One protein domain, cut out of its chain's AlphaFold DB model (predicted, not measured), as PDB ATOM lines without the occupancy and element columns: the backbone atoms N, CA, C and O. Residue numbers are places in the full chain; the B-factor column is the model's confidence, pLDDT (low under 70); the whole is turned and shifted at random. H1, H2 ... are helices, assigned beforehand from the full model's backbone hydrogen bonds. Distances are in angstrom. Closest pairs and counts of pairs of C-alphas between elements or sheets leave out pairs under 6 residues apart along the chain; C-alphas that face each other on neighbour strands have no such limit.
ATOM      1  N   GLU A  14      22.364 -26.868  39.421       58.97
ATOM      2  CA  GLU A  14      21.097 -27.377  39.928       58.97
ATOM      3  C   GLU A  14      20.894 -27.060  41.416       58.97
ATOM      4  O   GLU A  14      19.789 -26.705  41.823       58.97
ATOM      5  N   GLU A  15      21.950 -27.118  42.232       62.16
ATOM      6  CA  GLU A  15      21.891 -26.690  43.635       62.16
ATOM      7  C   GLU A  15      21.657 -25.184  43.754       62.16
ATOM      8  O   GLU A  15      20.811 -24.758  44.542       62.16
ATOM      9  N   PHE A  16      22.338 -24.386  42.928       61.00
ATOM     10  CA  PHE A  16      22.134 -22.939  42.889       61.00
ATOM     11  C   PHE A  16      20.697 -22.590  42.493       61.00
ATOM     12  O   PHE A  16      20.017 -21.826  43.177       61.00
ATOM     13  N   LYS A  17      20.192 -23.210  41.419       62.78
ATOM     14  CA  LYS A  17      18.809 -23.030  40.966       62.78
ATOM     15  C   LYS A  17      17.791 -23.426  42.026       62.78
ATOM     16  O   LYS A  17      16.757 -22.774  42.123       62.78
ATOM     17  N   LYS A  18      18.047 -24.477  42.808       65.25
ATOM     18  CA  LYS A  18      17.146 -24.913  43.885       65.25
ATOM     19  C   LYS A  18      17.095 -23.929  45.051       65.25
ATOM     20  O   LYS A  18      16.023 -23.780  45.627       65.25
ATOM     21  N   ALA A  19      18.207 -23.263  45.360       60.09
ATOM     22  CA  ALA A  19      18.295 -22.296  46.453       60.09
ATOM     23  C   ALA A  19      17.686 -20.920  46.121       60.09
ATOM     24  O   ALA A  19      17.419 -20.128  47.023       60.09
ATOM     25  N   LEU A  20      17.450 -20.626  44.838       63.03
ATOM     26  CA  LEU A  20      16.778 -19.400  44.414       63.03
ATOM     27  C   LEU A  20      15.249 -19.487  44.596       63.03
ATOM     28  O   LEU A  20      14.663 -20.551  44.373       63.03
ATOM     29  N   PRO A  21      14.569 -18.364  44.906       60.28
ATOM     30  CA  PRO A  21      13.109 -18.299  44.932       60.28
ATOM     31  C   PRO A  21      12.483 -18.752  43.603       60.28
ATOM     32  O   PRO A  21      12.989 -18.424  42.526       60.28
ATOM     33  N   GLU A  22      11.347 -19.459  43.667       61.41
ATOM     34  CA  GLU A  22      10.641 -20.024  42.496       61.41
ATOM     35  C   GLU A  22      10.363 -19.000  41.386       61.41
ATOM     36  O   GLU A  22      10.478 -19.300  40.196       61.41
ATOM     37  N   SER A  23      10.082 -17.752  41.766       57.66
ATOM     38  CA  SER A  23       9.848 -16.639  40.841       57.66
ATOM     39  C   SER A  23      11.050 -16.316  39.945       57.66
ATOM     40  O   SER A  23      10.883 -15.682  38.903       57.66
ATOM     41  N   MET A  24      12.259 -16.749  40.317       57.25
ATOM     42  CA  MET A  24      13.508 -16.338  39.671       57.25
ATOM     43  C   MET A  24      14.289 -17.490  39.037       57.25
ATOM     44  O   MET A  24      15.169 -17.224  38.218       57.25
ATOM     45  N   LYS A  25      13.926 -18.755  39.301       64.69
ATOM     46  CA  LYS A  25      14.545 -19.938  38.664       64.69
ATOM     47  C   LYS A  25      14.486 -19.896  37.131       64.69
ATOM     48  O   LYS A  25      15.357 -20.452  36.461       64.69
ATOM     49  N   LYS A  26      13.480 -19.206  36.581       65.12
ATOM     50  CA  LYS A  26      13.274 -18.997  35.136       65.12
ATOM     51  C   LYS A  26      14.152 -17.893  34.531       65.12
ATOM     52  O   LYS A  26      14.349 -17.893  33.323       65.12
ATOM     53  N   SER A  27      14.688 -16.983  35.346       61.91
ATOM     54  CA  SER A  27      15.464 -15.810  34.902       61.91
ATOM     55  C   SER A  27      16.982 -16.015  34.974       61.91
ATOM     56  O   SER A  27      17.741 -15.088  34.693       61.91
ATOM     57  N   VAL A  28      17.436 -17.207  35.369       63.78
ATOM     58  CA  VAL A  28      18.859 -17.553  35.439       63.78
ATOM     59  C   VAL A  28      19.364 -17.891  34.038       63.78
ATOM     60  O   VAL A  28      18.956 -18.903  33.464       63.78
ATOM     61  N   SER A  29      20.251 -17.062  33.486       65.19
ATOM     62  CA  SER A  29      20.918 -17.372  32.221       65.19
ATOM     63  C   SER A  29      22.066 -18.374  32.437       65.19
ATOM     64  O   SER A  29      22.733 -18.326  33.475       65.19
ATOM     65  N   PRO A  30      22.345 -19.262  31.465       62.97
ATOM     66  CA  PRO A  30      23.500 -20.163  31.518       62.97
ATOM     67  C   PRO A  30      24.843 -19.430  31.664       62.97
ATOM     68  O   PRO A  30      25.758 -19.941  32.297       62.97
ATOM     69  N   GLN A  31      24.959 -18.212  31.127       63.62
ATOM     70  CA  GLN A  31      26.164 -17.387  31.250       63.62
ATOM     71  C   GLN A  31      26.394 -16.928  32.692       63.62
ATOM     72  O   GLN A  31      27.500 -17.046  33.204       63.62
ATOM     73  N   LEU A  32      25.335 -16.490  33.379       62.94
ATOM     74  CA  LEU A  32      25.418 -16.090  34.783       62.94
ATOM     75  C   LEU A  32      25.767 -17.281  35.683       62.94
ATOM     76  O   LEU A  32      26.496 -17.141  36.657       62.94
ATOM     77  N   ALA A  33      25.258 -18.465  35.344       62.97
ATOM     78  CA  ALA A  33      25.606 -19.701  36.031       62.97
ATOM     79  C   ALA A  33      27.099 -20.019  35.927       62.97
ATOM     80  O   ALA A  33      27.723 -20.353  36.931       62.97
ATOM     81  N   GLN A  34      27.659 -19.881  34.726       64.44
ATOM     82  CA  GLN A  34      29.073 -20.120  34.479       64.44
ATOM     83  C   GLN A  34      29.951 -19.080  35.184       64.44
ATOM     84  O   GLN A  34      30.929 -19.450  35.817       64.44
ATOM     85  N   GLU A  35      29.569 -17.800  35.166       63.00
ATOM     86  CA  GLU A  35      30.274 -16.743  35.909       63.00
ATOM     87  C   GLU A  35      30.287 -17.004  37.420       63.00
ATOM     88  O   GLU A  35      31.289 -16.767  38.094       63.00
ATOM     89  N   ILE A  36      29.177 -17.514  37.959       62.94
ATOM     90  CA  ILE A  36      29.082 -17.917  39.363       62.94
ATOM     91  C   ILE A  36      29.994 -19.123  39.626       62.94
ATOM     92  O   ILE A  36      30.750 -19.098  40.591       62.94
ATOM     93  N   MET A  37      29.994 -20.138  38.758       61.75
ATOM     94  CA  MET A  37      30.863 -21.318  38.882       61.75
ATOM     95  C   MET A  37      32.356 -20.980  38.806       61.75
ATOM     96  O   MET A  37      33.133 -21.453  39.636       61.75
ATOM     97  N   ASP A  38      32.756 -20.125  37.866       64.06
ATOM     98  CA  ASP A  38      34.144 -19.681  37.712       64.06
ATOM     99  C   ASP A  38      34.602 -18.869  38.931       64.06
ATOM    100  O   ASP A  38      35.764 -18.914  39.319       64.06
ATOM    101  N   MET A  39      33.697 -18.163  39.605       56.31
ATOM    102  CA  MET A  39      34.001 -17.380  40.807       56.31
ATOM    103  C   MET A  39      34.070 -18.229  42.079       56.31
ATOM    104  O   MET A  39      34.886 -17.968  42.964       56.31
ATOM    105  N   ILE A  40      33.242 -19.271  42.133       53.84
ATOM    106  CA  ILE A  40      33.213 -20.318  43.160       53.84
ATOM    107  C   ILE A  40      34.490 -21.187  43.116       53.84
ATOM    108  O   ILE A  40      34.812 -21.860  44.093       53.84
ATOM    109  N   SER A  41      35.269 -21.130  42.028       52.03
ATOM    110  CA  SER A  41      36.527 -21.876  41.880       52.03
ATOM    111  C   SER A  41      37.677 -21.396  42.788       52.03
ATOM    112  O   SER A  41      38.678 -22.103  42.924       52.03
ATOM    113  N   HIS A  42      37.545 -20.239  43.456       53.56
ATOM    114  CA  HIS A  42      38.490 -19.798  44.487       53.56
ATOM    115  C   HIS A  42      38.167 -20.449  45.850       53.56
ATOM    116  O   HIS A  42      37.120 -20.130  46.421       53.56
ATOM    117  N   PRO A  43      39.059 -21.297  46.413       55.25
ATOM    118  CA  PRO A  43      38.755 -22.154  47.569       55.25
ATOM    119  C   PRO A  43      38.214 -21.417  48.801       55.25
ATOM    120  O   PRO A  43      37.325 -21.928  49.471       55.25
ATOM    121  N   ASP A  44      38.699 -20.201  49.063       54.19
ATOM    122  CA  ASP A  44      38.331 -19.429  50.261       54.19
ATOM    123  C   ASP A  44      37.032 -18.619  50.093       54.19
ATOM    124  O   ASP A  44      36.431 -18.183  51.074       54.19
ATOM    125  N   LEU A  45      36.591 -18.381  48.850       55.94
ATOM    126  CA  LEU A  45      35.379 -17.607  48.546       55.94
ATOM    127  C   LEU A  45      34.125 -18.479  48.465       55.94
ATOM    128  O   LEU A  45      33.023 -17.950  48.612       55.94
ATOM    129  N   HIS A  46      34.301 -19.784  48.231       59.78
ATOM    130  CA  HIS A  46      33.243 -20.744  47.918       59.78
ATOM    131  C   HIS A  46      32.075 -20.684  48.910       59.78
ATOM    132  O   HIS A  46      30.935 -20.430  48.516       59.78
ATOM    133  N   ASP A  47      32.363 -20.860  50.198       59.97
ATOM    134  CA  ASP A  47      31.323 -21.029  51.213       59.97
ATOM    135  C   ASP A  47      30.690 -19.693  51.608       59.97
ATOM    136  O   ASP A  47      29.468 -19.559  51.610       59.97
ATOM    137  N   THR A  48      31.509 -18.659  51.819       64.00
ATOM    138  CA  THR A  48      31.009 -17.333  52.224       64.00
ATOM    139  C   THR A  48      30.153 -16.702  51.126       64.00
ATOM    140  O   THR A  48      29.097 -16.134  51.398       64.00
ATOM    141  N   PHE A  49      30.572 -16.804  49.862       68.25
ATOM    142  CA  PHE A  49      29.802 -16.257  48.747       68.25
ATOM    143  C   PHE A  49      28.495 -17.027  48.523       68.25
ATOM    144  O   PHE A  49      27.457 -16.403  48.299       68.25
ATOM    145  N   ARG A  50      28.527 -18.365  48.637       63.84
ATOM    146  CA  ARG A  50      27.347 -19.244  48.578       63.84
ATOM    147  C   ARG A  50      26.320 -18.872  49.642       63.84
ATOM    148  O   ARG A  50      25.152 -18.669  49.314       63.84
ATOM    149  N   GLU A  51      26.752 -18.764  50.891       66.25
ATOM    150  CA  GLU A  51      25.882 -18.405  52.011       66.25
ATOM    151  C   GLU A  51      25.282 -17.009  51.826       66.25
ATOM    152  O   GLU A  51      24.070 -16.830  51.966       66.25
ATOM    153  N   ASN A  52      26.093 -16.040  51.402       72.12
ATOM    154  CA  ASN A  52      25.652 -14.673  51.135       72.12
ATOM    155  C   ASN A  52      24.630 -14.589  49.985       72.12
ATOM    156  O   ASN A  52      23.630 -13.874  50.086       72.12
ATOM    157  N   LEU A  53      24.844 -15.329  48.892       68.94
ATOM    158  CA  LEU A  53      23.930 -15.368  47.744       68.94
ATOM    159  C   LEU A  53      22.544 -15.893  48.116       68.94
ATOM    160  O   LEU A  53      21.546 -15.401  47.602       68.94
ATOM    161  N   ILE A  54      22.475 -16.887  48.997       69.75
ATOM    162  CA  ILE A  54      21.204 -17.459  49.450       69.75
ATOM    163  C   ILE A  54      20.574 -16.546  50.511       69.75
ATOM    164  O   ILE A  54      19.385 -16.222  50.441       69.75
ATOM    165  N   GLY A  55      21.387 -16.065  51.454       66.00
ATOM    166  CA  GLY A  55      20.954 -15.260  52.594       66.00
ATOM    167  C   GLY A  55      20.413 -13.877  52.232       66.00
ATOM    168  O   GLY A  55      19.593 -13.335  52.971       66.00
ATOM    169  N   TYR A  56      20.812 -13.299  51.092       72.44
ATOM    170  CA  TYR A  56      20.369 -11.956  50.680       72.44
ATOM    171  C   TYR A  56      19.281 -11.958  49.598       72.44
ATOM    172  O   TYR A  56      18.980 -10.903  49.035       72.44
ATOM    173  N   THR A  57      18.680 -13.110  49.291       67.50
ATOM    174  CA  THR A  57      17.609 -13.227  48.280       67.50
ATOM    175  C   THR A  57      16.407 -12.325  48.594       67.50
ATOM    176  O   THR A  57      15.800 -11.750  47.689       67.50
ATOM    177  N   GLU A  58      16.109 -12.085  49.875       67.62
ATOM    178  CA  GLU A  58      15.086 -11.116  50.289       67.62
ATOM    179  C   GLU A  58      15.405  -9.671  49.885       67.62
ATOM    180  O   GLU A  58      14.498  -8.918  49.515       67.62
ATOM    181  N   VAL A  59      16.680  -9.265  49.941       71.69
ATOM    182  CA  VAL A  59      17.117  -7.919  49.539       71.69
ATOM    183  C   VAL A  59      16.806  -7.698  48.067       71.69
ATOM    184  O   VAL A  59      16.365  -6.615  47.676       71.69
ATOM    185  N   MET A  60      16.992  -8.735  47.254       70.06
ATOM    186  CA  MET A  60      16.697  -8.698  45.831       70.06
ATOM    187  C   MET A  60      15.194  -8.532  45.566       70.06
ATOM    188  O   MET A  60      14.803  -7.646  44.800       70.06
ATOM    189  N   SER A  61      14.353  -9.319  46.246       68.88
ATOM    190  CA  SER A  61      12.889  -9.240  46.137       68.88
ATOM    191  C   SER A  61      12.356  -7.863  46.547       68.88
ATOM    192  O   SER A  61      11.545  -7.272  45.832       68.88
ATOM    193  N   LYS A  62      12.868  -7.301  47.651       70.50
ATOM    194  CA  LYS A  62      12.460  -5.982  48.168       70.50
ATOM    195  C   LYS A  62      12.877  -4.827  47.246       70.50
ATOM    196  O   LYS A  62      12.150  -3.843  47.136       70.50
ATOM    197  N   ASN A  63      14.018  -4.937  46.561       66.00
ATOM    198  CA  ASN A  63      14.550  -3.860  45.717       66.00
ATOM    199  C   ASN A  63      14.185  -3.969  44.223       66.00
ATOM    200  O   ASN A  63      14.559  -3.078  43.460       66.00
ATOM    201  N   ARG A  64      13.456  -5.015  43.791       70.88
ATOM    202  CA  ARG A  64      13.096  -5.271  42.373       70.88
ATOM    203  C   ARG A  64      14.299  -5.203  41.416       70.88
ATOM    204  O   ARG A  64      14.188  -4.751  40.278       70.88
ATOM    205  N   THR A  65      15.465  -5.622  41.894       72.06
ATOM    206  CA  THR A  65      16.731  -5.556  41.154       72.06
ATOM    207  C   THR A  65      16.890  -6.734  40.204       72.06
ATOM    208  O   THR A  65      16.421  -7.838  40.481       72.06
ATOM    209  N   ARG A  66      17.579  -6.514  39.078       78.50
ATOM    210  CA  ARG A  66      17.871  -7.582  38.114       78.50
ATOM    211  C   ARG A  66      18.846  -8.589  38.722       78.50
ATOM    212  O   ARG A  66      19.726  -8.212  39.488       78.50
ATOM    213  N   LEU A  67      18.729  -9.858  38.328       74.75
ATOM    214  CA  LEU A  67      19.555 -10.939  38.880       74.75
ATOM    215  C   LEU A  67      21.057 -10.689  38.689       74.75
ATOM    216  O   LEU A  67      21.819 -10.839  39.633       74.75
ATOM    217  N   ASN A  68      21.470 -10.215  37.512       76.75
ATOM    218  CA  ASN A  68      22.875  -9.896  37.240       76.75
ATOM    219  C   ASN A  68      23.396  -8.740  38.130       76.75
ATOM    220  O   ASN A  68      24.489  -8.798  38.691       76.75
ATOM    221  N   GLU A  69      22.588  -7.698  38.345       79.88
ATOM    222  CA  GLU A  69      22.956  -6.586  39.239       79.88
ATOM    223  C   GLU A  69      23.068  -7.037  40.698       79.88
ATOM    224  O   GLU A  69      23.956  -6.585  41.419       79.88
ATOM    225  N   TYR A  70      22.189  -7.948  41.116       81.94
ATOM    226  CA  TYR A  70      22.217  -8.552  42.440       81.94
ATOM    227  C   TYR A  70      23.469  -9.406  42.657       81.94
ATOM    228  O   TYR A  70      24.192  -9.167  43.622       81.94
ATOM    229  N   VAL A  71      23.777 -10.330  41.743       78.81
ATOM    230  CA  VAL A  71      24.962 -11.201  41.840       78.81
ATOM    231  C   VAL A  71      26.243 -10.369  41.939       78.81
ATOM    232  O   VAL A  71      27.059 -10.590  42.835       78.81
ATOM    233  N   ASN A  72      26.386  -9.338  41.102       83.62
ATOM    234  CA  ASN A  72      27.548  -8.451  41.160       83.62
ATOM    235  C   ASN A  72      27.611  -7.615  42.450       83.62
ATOM    236  O   ASN A  72      28.698  -7.349  42.964       83.62
ATOM    237  N   ALA A  73      26.465  -7.215  43.008       86.50
ATOM    238  CA  ALA A  73      26.427  -6.503  44.284       86.50
ATOM    239  C   ALA A  73      26.816  -7.405  45.463       86.50
ATOM    240  O   ALA A  73      27.589  -6.981  46.324       86.50
ATOM    241  N   VAL A  74      26.345  -8.655  45.484       82.62
ATOM    242  CA  VAL A  74      26.757  -9.650  46.488       82.62
ATOM    243  C   VAL A  74      28.255  -9.928  46.372       82.62
ATOM    244  O   VAL A  74      28.948  -9.981  47.389       82.62
ATOM    245  N   ARG A  75      28.784 -10.009  45.146       80.94
ATOM    246  CA  ARG A  75      30.220 -10.167  44.883       80.94
ATOM    247  C   ARG A  75      31.031  -9.005  45.449       80.94
ATOM    248  O   ARG A  75      31.984  -9.222  46.197       80.94
ATOM    249  N   PHE A  76      30.622  -7.773  45.152       86.94
ATOM    250  CA  PHE A  76      31.249  -6.570  45.695       86.94
ATOM    251  C   PHE A  76      31.252  -6.568  47.232       86.94
ATOM    252  O   PHE A  76      32.298  -6.348  47.844       86.94
ATOM    253  N   CYS A  77      30.108  -6.851  47.865       84.44
ATOM    254  CA  CYS A  77      30.012  -6.889  49.324       84.44
ATOM    255  C   CYS A  77      30.847  -8.018  49.937       84.44
ATOM    256  O   CYS A  77      31.481  -7.799  50.965       84.44
ATOM    257  N   THR A  78      30.933  -9.175  49.282       80.62
ATOM    258  CA  THR A  78      31.761 -10.299  49.745       80.62
ATOM    259  C   THR A  78      33.239  -9.909  49.778       80.62
ATOM    260  O   THR A  78      33.878 -10.033  50.820       80.62
ATOM    261  N   TYR A  79      33.777  -9.304  48.712       82.50
ATOM    262  CA  TYR A  79      35.160  -8.805  48.733       82.50
ATOM    263  C   TYR A  79      35.390  -7.711  49.786       82.50
ATOM    264  O   TYR A  79      36.459  -7.654  50.396       82.50
ATOM    265  N   ARG A  80      34.391  -6.857  50.043       83.19
ATOM    266  CA  ARG A  80      34.453  -5.854  51.118       83.19
ATOM    267  C   ARG A  80      34.501  -6.490  52.506       83.19
ATOM    268  O   ARG A  80      35.278  -6.026  53.336       83.19
ATOM    269  N   MET A  81      33.727  -7.546  52.746       78.75
ATOM    270  CA  MET A  81      33.746  -8.309  54.001       78.75
ATOM    271  C   MET A  81      35.078  -9.043  54.204       78.75
ATOM    272  O   MET A  81      35.553  -9.141  55.330       78.75
ATOM    273  N   MET A  82      35.735  -9.458  53.118       75.19
ATOM    274  CA  MET A  82      37.089 -10.032  53.139       75.19
ATOM    275  C   MET A  82      38.206  -8.990  53.356       75.19
ATOM    276  O   MET A  82      39.388  -9.316  53.256       75.19
ATOM    277  N   GLY A  83      37.863  -7.723  53.609       76.06
ATOM    278  CA  GLY A  83      38.827  -6.666  53.918       76.06
ATOM    279  C   GLY A  83      39.440  -5.960  52.706       76.06
ATOM    280  O   GLY A  83      40.319  -5.117  52.887       76.06
ATOM    281  N   LYS A  84      38.982  -6.236  51.474       82.19
ATOM    282  CA  LYS A  84      39.415  -5.472  50.289       82.19
ATOM    283  C   LYS A  84      38.906  -4.037  50.357       82.19
ATOM    284  O   LYS A  84      37.800  -3.768  50.843       82.19
ATOM    285  N   ASN A  85      39.696  -3.094  49.846       87.19
ATOM    286  CA  ASN A  85      39.255  -1.703  49.773       87.19
ATOM    287  C   ASN A  85      38.148  -1.525  48.709       87.19
ATOM    288  O   ASN A  85      37.877  -2.423  47.912       87.19
ATOM    289  N   ASN A  86      37.474  -0.370  48.702       87.69
ATOM    290  CA  ASN A  86      36.347  -0.129  47.791       87.69
ATOM    291  C   ASN A  86      36.726  -0.299  46.313       87.69
ATOM    292  O   ASN A  86      35.931  -0.825  45.540       87.69
ATOM    293  N   ILE A  87      37.919   0.154  45.924       88.06
ATOM    294  CA  ILE A  87      38.377   0.131  44.533       88.06
ATOM    295  C   ILE A  87      38.717  -1.304  44.127       88.06
ATOM    296  O   ILE A  87      38.230  -1.772  43.107       88.06
ATOM    297  N   GLU A  88      39.464  -2.033  44.954       86.19
ATOM    298  CA  GLU A  88      39.796  -3.447  44.739       86.19
ATOM    299  C   GLU A  88      38.544  -4.320  44.630       86.19
ATOM    300  O   GLU A  88      38.411  -5.097  43.686       86.19
ATOM    301  N   ALA A  89      37.604  -4.163  45.566       86.12
ATOM    302  CA  ALA A  89      36.351  -4.907  45.555       86.12
ATOM    303  C   ALA A  89      35.523  -4.602  44.299       86.12
ATOM    304  O   ALA A  89      34.922  -5.508  43.728       86.12
ATOM    305  N   TYR A  90      35.507  -3.343  43.848       88.44
ATOM    306  CA  TYR A  90      34.799  -2.952  42.631       88.44
ATOM    307  C   TYR A  90      35.471  -3.499  41.371       88.44
ATOM    308  O   TYR A  90      34.780  -3.988  40.485       88.44
ATOM    309  N   THR A  91      36.803  -3.477  41.307       86.69
ATOM    310  CA  THR A  91      37.562  -4.025  40.178       86.69
ATOM    311  C   THR A  91      37.344  -5.519  40.021       86.69
ATOM    312  O   THR A  91      37.131  -5.996  38.910       86.69
ATOM    313  N   LEU A  92      37.344  -6.250  41.134       83.75
ATOM    314  CA  LEU A  92      37.058  -7.677  41.122       83.75
ATOM    315  C   LEU A  92      35.590  -7.947  40.797       83.75
ATOM    316  O   LEU A  92      35.304  -8.906  40.094       83.75
ATOM    317  N   ALA A  93      34.661  -7.115  41.277       84.31
ATOM    318  CA  ALA A  93      33.238  -7.324  41.041       84.31
ATOM    319  C   ALA A  93      32.780  -6.972  39.618       84.31
ATOM    320  O   ALA A  93      31.877  -7.624  39.100       84.31
ATOM    321  N   PHE A  94      33.400  -5.970  38.991       87.56
ATOM    322  CA  PHE A  94      32.996  -5.413  37.699       87.56
ATOM    323  C   PHE A  94      34.184  -5.283  36.724       87.56
ATOM    324  O   PHE A  94      34.538  -4.161  36.341       87.56
ATOM    325  N   PRO A  95      34.798  -6.397  36.284       83.75
ATOM    326  CA  PRO A  95      35.972  -6.355  35.408       83.75
ATOM    327  C   PRO A  95      35.689  -5.632  34.080       83.75
ATOM    328  O   PRO A  95      36.476  -4.778  33.670       83.75
ATOM    329  N   ASP A  96      34.523  -5.866  33.469       85.94
ATOM    330  CA  ASP A  96      34.131  -5.231  32.202       85.94
ATOM    331  C   ASP A  96      34.003  -3.707  32.320       85.94
ATOM    332  O   ASP A  96      34.390  -2.959  31.422       85.94
ATOM    333  N   ARG A  97      33.491  -3.217  33.459       86.25
ATOM    334  CA  ARG A  97      33.374  -1.773  33.729       86.25
ATOM    335  C   ARG A  97      34.746  -1.126  33.861       86.25
ATOM    336  O   ARG A  97      34.933  -0.010  33.387       86.25
ATOM    337  N   ILE A  98      35.692  -1.806  34.509       86.25
ATOM    338  CA  ILE A  98      37.064  -1.309  34.637       86.25
ATOM    339  C   ILE A  98      37.766  -1.294  33.280       86.25
ATOM    340  O   ILE A  98      38.437  -0.311  32.965       86.25
ATOM    341  N   ALA A  99      37.574  -2.327  32.457       88.06
ATOM    342  CA  ALA A  99      38.104  -2.362  31.097       88.06
ATOM    343  C   ALA A  99      37.564  -1.194  30.248       88.06
ATOM    344  O   ALA A  99      38.330  -0.520  29.559       88.06
ATOM    345  N   ASP A 100      36.272  -0.884  30.364       90.88
ATOM    346  CA  ASP A 100      35.656   0.271  29.705       90.88
ATOM    347  C   ASP A 100      36.181   1.619  30.245       90.88
ATOM    348  O   ASP A 100      36.459   2.536  29.472       90.88
ATOM    349  N   PHE A 101      36.401   1.756  31.558       88.00
ATOM    350  CA  PHE A 101      37.041   2.956  32.118       88.00
ATOM    351  C   PHE A 101      38.473   3.153  31.614       88.00
ATOM    352  O   PHE A 101      38.866   4.292  31.354       88.00
ATOM    353  N   ALA A 102      39.228   2.065  31.435       87.62
ATOM    354  CA  ALA A 102      40.559   2.111  30.842       87.62
ATOM    355  C   ALA A 102      40.500   2.520  29.361       87.62
ATOM    356  O   ALA A 102      41.251   3.399  28.942       87.62
ATOM    357  N   ALA A 103      39.559   1.967  28.588       91.19
ATOM    358  CA  ALA A 103      39.353   2.330  27.183       91.19
ATOM    359  C   ALA A 103      38.954   3.805  27.006       91.19
ATOM    360  O   ALA A 103      39.391   4.468  26.067       91.19
ATOM    361  N   ARG A 104      38.156   4.341  27.937       90.44
ATOM    362  CA  ARG A 104      37.733   5.751  27.964       90.44
ATOM    363  C   ARG A 104      38.723   6.684  28.665       90.44
ATOM    364  O   ARG A 104      38.446   7.876  28.771       90.44
ATOM    365  N   ASN A 105      39.857   6.157  29.127       88.19
ATOM    366  CA  ASN A 105      40.919   6.892  29.811       88.19
ATOM    367  C   ASN A 105      40.401   7.747  30.990       88.19
ATOM    368  O   ASN A 105      40.779   8.906  31.175       88.19
ATOM    369  N   VAL A 106      39.467   7.182  31.763       87.62
ATOM    370  CA  VAL A 106      38.819   7.861  32.892       87.62
ATOM    371  C   VAL A 106      39.839   8.099  34.005       87.62
ATOM    372  O   VAL A 106      40.621   7.214  34.352       87.62
ATOM    373  N   SER A 107      39.818   9.294  34.601       89.81
ATOM    374  CA  SER A 107      40.761   9.639  35.663       89.81
ATOM    375  C   SER A 107      40.552   8.772  36.915       89.81
ATOM    376  O   SER A 107      39.426   8.431  37.284       89.81
ATOM    377  N   ALA A 108      41.635   8.470  37.639       86.00
ATOM    378  CA  ALA A 108      41.561   7.694  38.881       86.00
ATOM    379  C   ALA A 108      40.655   8.354  39.943       86.00
ATOM    380  O   ALA A 108      40.002   7.665  40.728       86.00
ATOM    381  N   LYS A 109      40.576   9.692  39.939       89.19
ATOM    382  CA  LYS A 109      39.696  10.463  40.824       89.19
ATOM    383  C   LYS A 109      38.222  10.207  40.512       89.19
ATOM    384  O   LYS A 109      37.426  10.018  41.432       89.19
ATOM    385  N   ASP A 110      37.867  10.171  39.232       88.56
ATOM    386  CA  ASP A 110      36.491   9.920  38.809       88.56
ATOM    387  C   ASP A 110      36.099   8.470  39.083       88.56
ATOM    388  O   ASP A 110      35.019   8.227  39.618       88.56
ATOM    389  N   ILE A 111      37.002   7.512  38.837       88.81
ATOM    390  CA  ILE A 111      36.797   6.103  39.206       88.81
ATOM    391  C   ILE A 111      36.524   5.985  40.712       88.81
ATOM    392  O   ILE A 111      35.528   5.383  41.110       88.81
ATOM    393  N   ALA A 112      37.342   6.614  41.562       86.50
ATOM    394  CA  ALA A 112      37.133   6.599  43.011       86.50
ATOM    395  C   ALA A 112      35.779   7.214  43.421       86.50
ATOM    396  O   ALA A 112      35.115   6.704  44.333       86.50
ATOM    397  N   SER A 113      35.339   8.273  42.733       89.94
ATOM    398  CA  SER A 113      34.021   8.887  42.937       89.94
ATOM    399  C   SER A 113      32.885   7.927  42.567       89.94
ATOM    400  O   SER A 113      31.991   7.690  43.384       89.94
ATOM    401  N   TYR A 114      32.956   7.290  41.393       89.75
ATOM    402  CA  TYR A 114      31.972   6.299  40.942       89.75
ATOM    403  C   TYR A 114      31.871   5.110  41.896       89.75
ATOM    404  O   TYR A 114      30.773   4.725  42.300       89.75
ATOM    405  N   VAL A 115      33.013   4.557  42.302       90.81
ATOM    406  CA  VAL A 115      33.082   3.434  43.243       90.81
ATOM    407  C   VAL A 115      32.459   3.815  44.589       90.81
ATOM    408  O   VAL A 115      31.681   3.052  45.166       90.81
ATOM    409  N   THR A 116      32.751   5.019  45.086       87.69
ATOM    410  CA  THR A 116      32.173   5.523  46.338       87.69
ATOM    411  C   THR A 116      30.660   5.706  46.225       87.69
ATOM    412  O   THR A 116      29.929   5.359  47.156       87.69
ATOM    413  N   ALA A 117      30.175   6.223  45.094       88.88
ATOM    414  CA  ALA A 117      28.749   6.359  44.823       88.88
ATOM    415  C   ALA A 117      28.053   4.989  44.773       88.88
ATOM    416  O   ALA A 117      26.985   4.830  45.361       88.88
ATOM    417  N   TYR A 118      28.684   3.986  44.154       90.94
ATOM    418  CA  TYR A 118      28.169   2.618  44.119       90.94
ATOM    419  C   TYR A 118      28.088   1.996  45.519       90.94
ATOM    420  O   TYR A 118      27.028   1.506  45.902       90.94
ATOM    421  N   HIS A 119      29.158   2.083  46.318       88.12
ATOM    422  CA  HIS A 119      29.179   1.577  47.699       88.12
ATOM    423  C   HIS A 119      28.067   2.197  48.565       88.12
ATOM    424  O   HIS A 119      27.452   1.505  49.371       88.12
ATOM    425  N   LYS A 120      27.776   3.490  48.375       85.94
ATOM    426  CA  LYS A 120      26.679   4.205  49.056       85.94
ATOM    427  C   LYS A 120      25.297   3.952  48.435       85.94
ATOM    428  O   LYS A 120      24.297   4.471  48.929       85.94
ATOM    429  N   GLY A 121      25.224   3.193  47.346       87.19
ATOM    430  CA  GLY A 121      23.987   2.853  46.659       87.19
ATOM    431  C   GLY A 121      23.076   1.960  47.503       87.19
ATOM    432  O   GLY A 121      23.514   1.279  48.432       87.19
ATOM    433  N   LYS A 122      21.784   1.943  47.151       83.88
ATOM    434  CA  LYS A 122      20.743   1.226  47.906       83.88
ATOM    435  C   LYS A 122      21.028  -0.273  48.030       83.88
ATOM    436  O   LYS A 122      20.939  -0.812  49.126       83.88
ATOM    437  N   LEU A 123      21.394  -0.921  46.922       85.38
ATOM    438  CA  LEU A 123      21.576  -2.371  46.866       85.38
ATOM    439  C   LEU A 123      22.810  -2.848  47.666       85.38
ATOM    440  O   LEU A 123      22.616  -3.659  48.570       85.38
ATOM    441  N   PRO A 124      24.036  -2.315  47.459       86.06
ATOM    442  CA  PRO A 124      25.195  -2.699  48.274       86.06
ATOM    443  C   PRO A 124      25.010  -2.377  49.758       86.06
ATOM    444  O   PRO A 124      25.365  -3.182  50.614       86.06
ATOM    445  N   THR A 125      24.384  -1.239  50.074       85.00
ATOM    446  CA  THR A 125      24.088  -0.864  51.465       85.00
ATOM    447  C   THR A 125      23.109  -1.837  52.118       85.00
ATOM    448  O   THR A 125      23.304  -2.206  53.271       85.00
ATOM    449  N   ALA A 126      22.051  -2.253  51.417       82.19
ATOM    450  CA  ALA A 126      21.072  -3.195  51.956       82.19
ATOM    451  C   ALA A 126      21.692  -4.579  52.201       82.19
ATOM    452  O   ALA A 126      21.477  -5.154  53.264       82.19
ATOM    453  N   ILE A 127      22.521  -5.057  51.269       83.19
ATOM    454  CA  ILE A 127      23.285  -6.301  51.426       83.19
ATOM    455  C   ILE A 127      24.228  -6.202  52.632       83.19
ATOM    456  O   ILE A 127      24.191  -7.056  53.510       83.19
ATOM    457  N   MET A 128      25.011  -5.123  52.725       81.12
ATOM    458  CA  MET A 128      25.962  -4.927  53.825       81.12
ATOM    459  C   MET A 128      25.261  -4.796  55.187       81.12
ATOM    460  O   MET A 128      25.780  -5.217  56.210       81.12
ATOM    461  N   LYS A 129      24.054  -4.224  55.231       77.00
ATOM    462  CA  LYS A 129      23.251  -4.168  56.462       77.00
ATOM    463  C   LYS A 129      22.781  -5.545  56.914       77.00
ATOM    464  O   LYS A 129      22.753  -5.791  58.112       77.00
ATOM    465  N   GLN A 130      22.409  -6.410  55.975       73.56
ATOM    466  CA  GLN A 130      21.983  -7.773  56.280       73.56
ATOM    467  C   GLN A 130      23.168  -8.695  56.603       73.56
ATOM    468  O   GLN A 130      22.993  -9.681  57.310       73.56
ATOM    469  N   SER A 131      24.370  -8.359  56.125       66.81
ATOM    470  CA  SER A 131      25.610  -9.074  56.444       66.81
ATOM    471  C   SER A 131      26.208  -8.696  57.799       66.81
ATOM    472  O   SER A 131      27.041  -9.428  58.332       66.81
ATOM    473  N   LEU A 132      25.847  -7.535  58.348       61.91
ATOM    474  CA  LEU A 132      26.301  -7.116  59.667       61.91
ATOM    475  C   LEU A 132      25.587  -7.944  60.734       61.91
ATOM    476  O   LEU A 132      24.359  -7.939  60.817       61.91
TER     477      LEU A 132
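Overview. This is residues 14 to 132 of the 238 residues of an uncharacterized protein of Paracoccus denitrificans (UniProt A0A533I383). The longest helix, H5, forms the core of an elongated cluster of nine short helices, with H3, H6 and H9 packing across it at steep angles. H8 crosses H6 and, with H7, forms one end of the long axis, while H1 and residues 20 to 24 lie toward the other end; H4 packs on H9. The printed part has 119 residues, with nine named helices, H1 to H9 in chain order, and no named strand: the class is all helix, and the helix packing is mostly crossed. The whole is compact, with a radius of gyration of the C-alphas of 14.4 A, and spans 43 by 28 by 27 A.

Along the chain. H5, residues 67 to 81, is 20.9 A long and runs from C-alpha 67 at (19.555, -10.939, 38.880) to C-alpha 81 at (33.746, -8.309, 54.001). Before it come H1, residues 14 to 19, with C-alpha 14 at (21.097, -27.377, 39.928); H2, residues 30 to 40, 15.2 A; H3, residues 46 to 55, 14.2 A; and H4, residues 57 to 63. After it come H6, residues 86 to 93; H7, residues 95 to 103; H8, residues 108 to 119, 16.4 A; and H9, residues 122 to 131, 14.2 A, ending with C-alpha 131 at (25.610, -9.074, 56.444).

Arrangement. H5 is the hub and touches three helices. It touches H6 at a steep tilt of 46 degrees, opposite ways; the closest C-alphas, those of Phe 76 and Ala 93, are 5.1 A apart. It touches H9 at a steep tilt of 52 degrees, the same way, with C-alphas 73 and 124 closest at 5.6 A. It touches H3 at a steep tilt of 57 degrees, opposite ways, with C-alphas 49 and 78 closest at 6.4 A. H8 touches H6, about perpendicular at 77 degrees, with C-alphas 87 and 115 closest at 6.4 A. H7 is close to H6 but not clearly touching, with C-alphas 91 and 98 closest at 6.2 A. H4 touches H9 at a shallow tilt of 32 degrees, only just short of steep, opposite ways; C-alphas 59 and 126 are closest at 6.6 A. H2 and H3 only just touch, only at the corner, with 3 pairs of C-alphas within 8 A; C-alphas 40 and 46 are closest at 4.8 A. H1 and H2 are near each other, with 5 pairs of C-alphas within 10 A. H1 and H9 are apart. In each of the nine helices every O i to N i+4 pair is within hydrogen-bond range.

Size, cuts and confidence. The C-alphas farthest apart, those of Glu 22 and Ser 107, are 42.8 A apart. The printed part has no cut. No link is long; that from H1 to H2, 10 residues, is short, and the others are tight. The mean pLDDT of the printed part is 75.2, and 47 residues are under 70, among them residues 14 to 51.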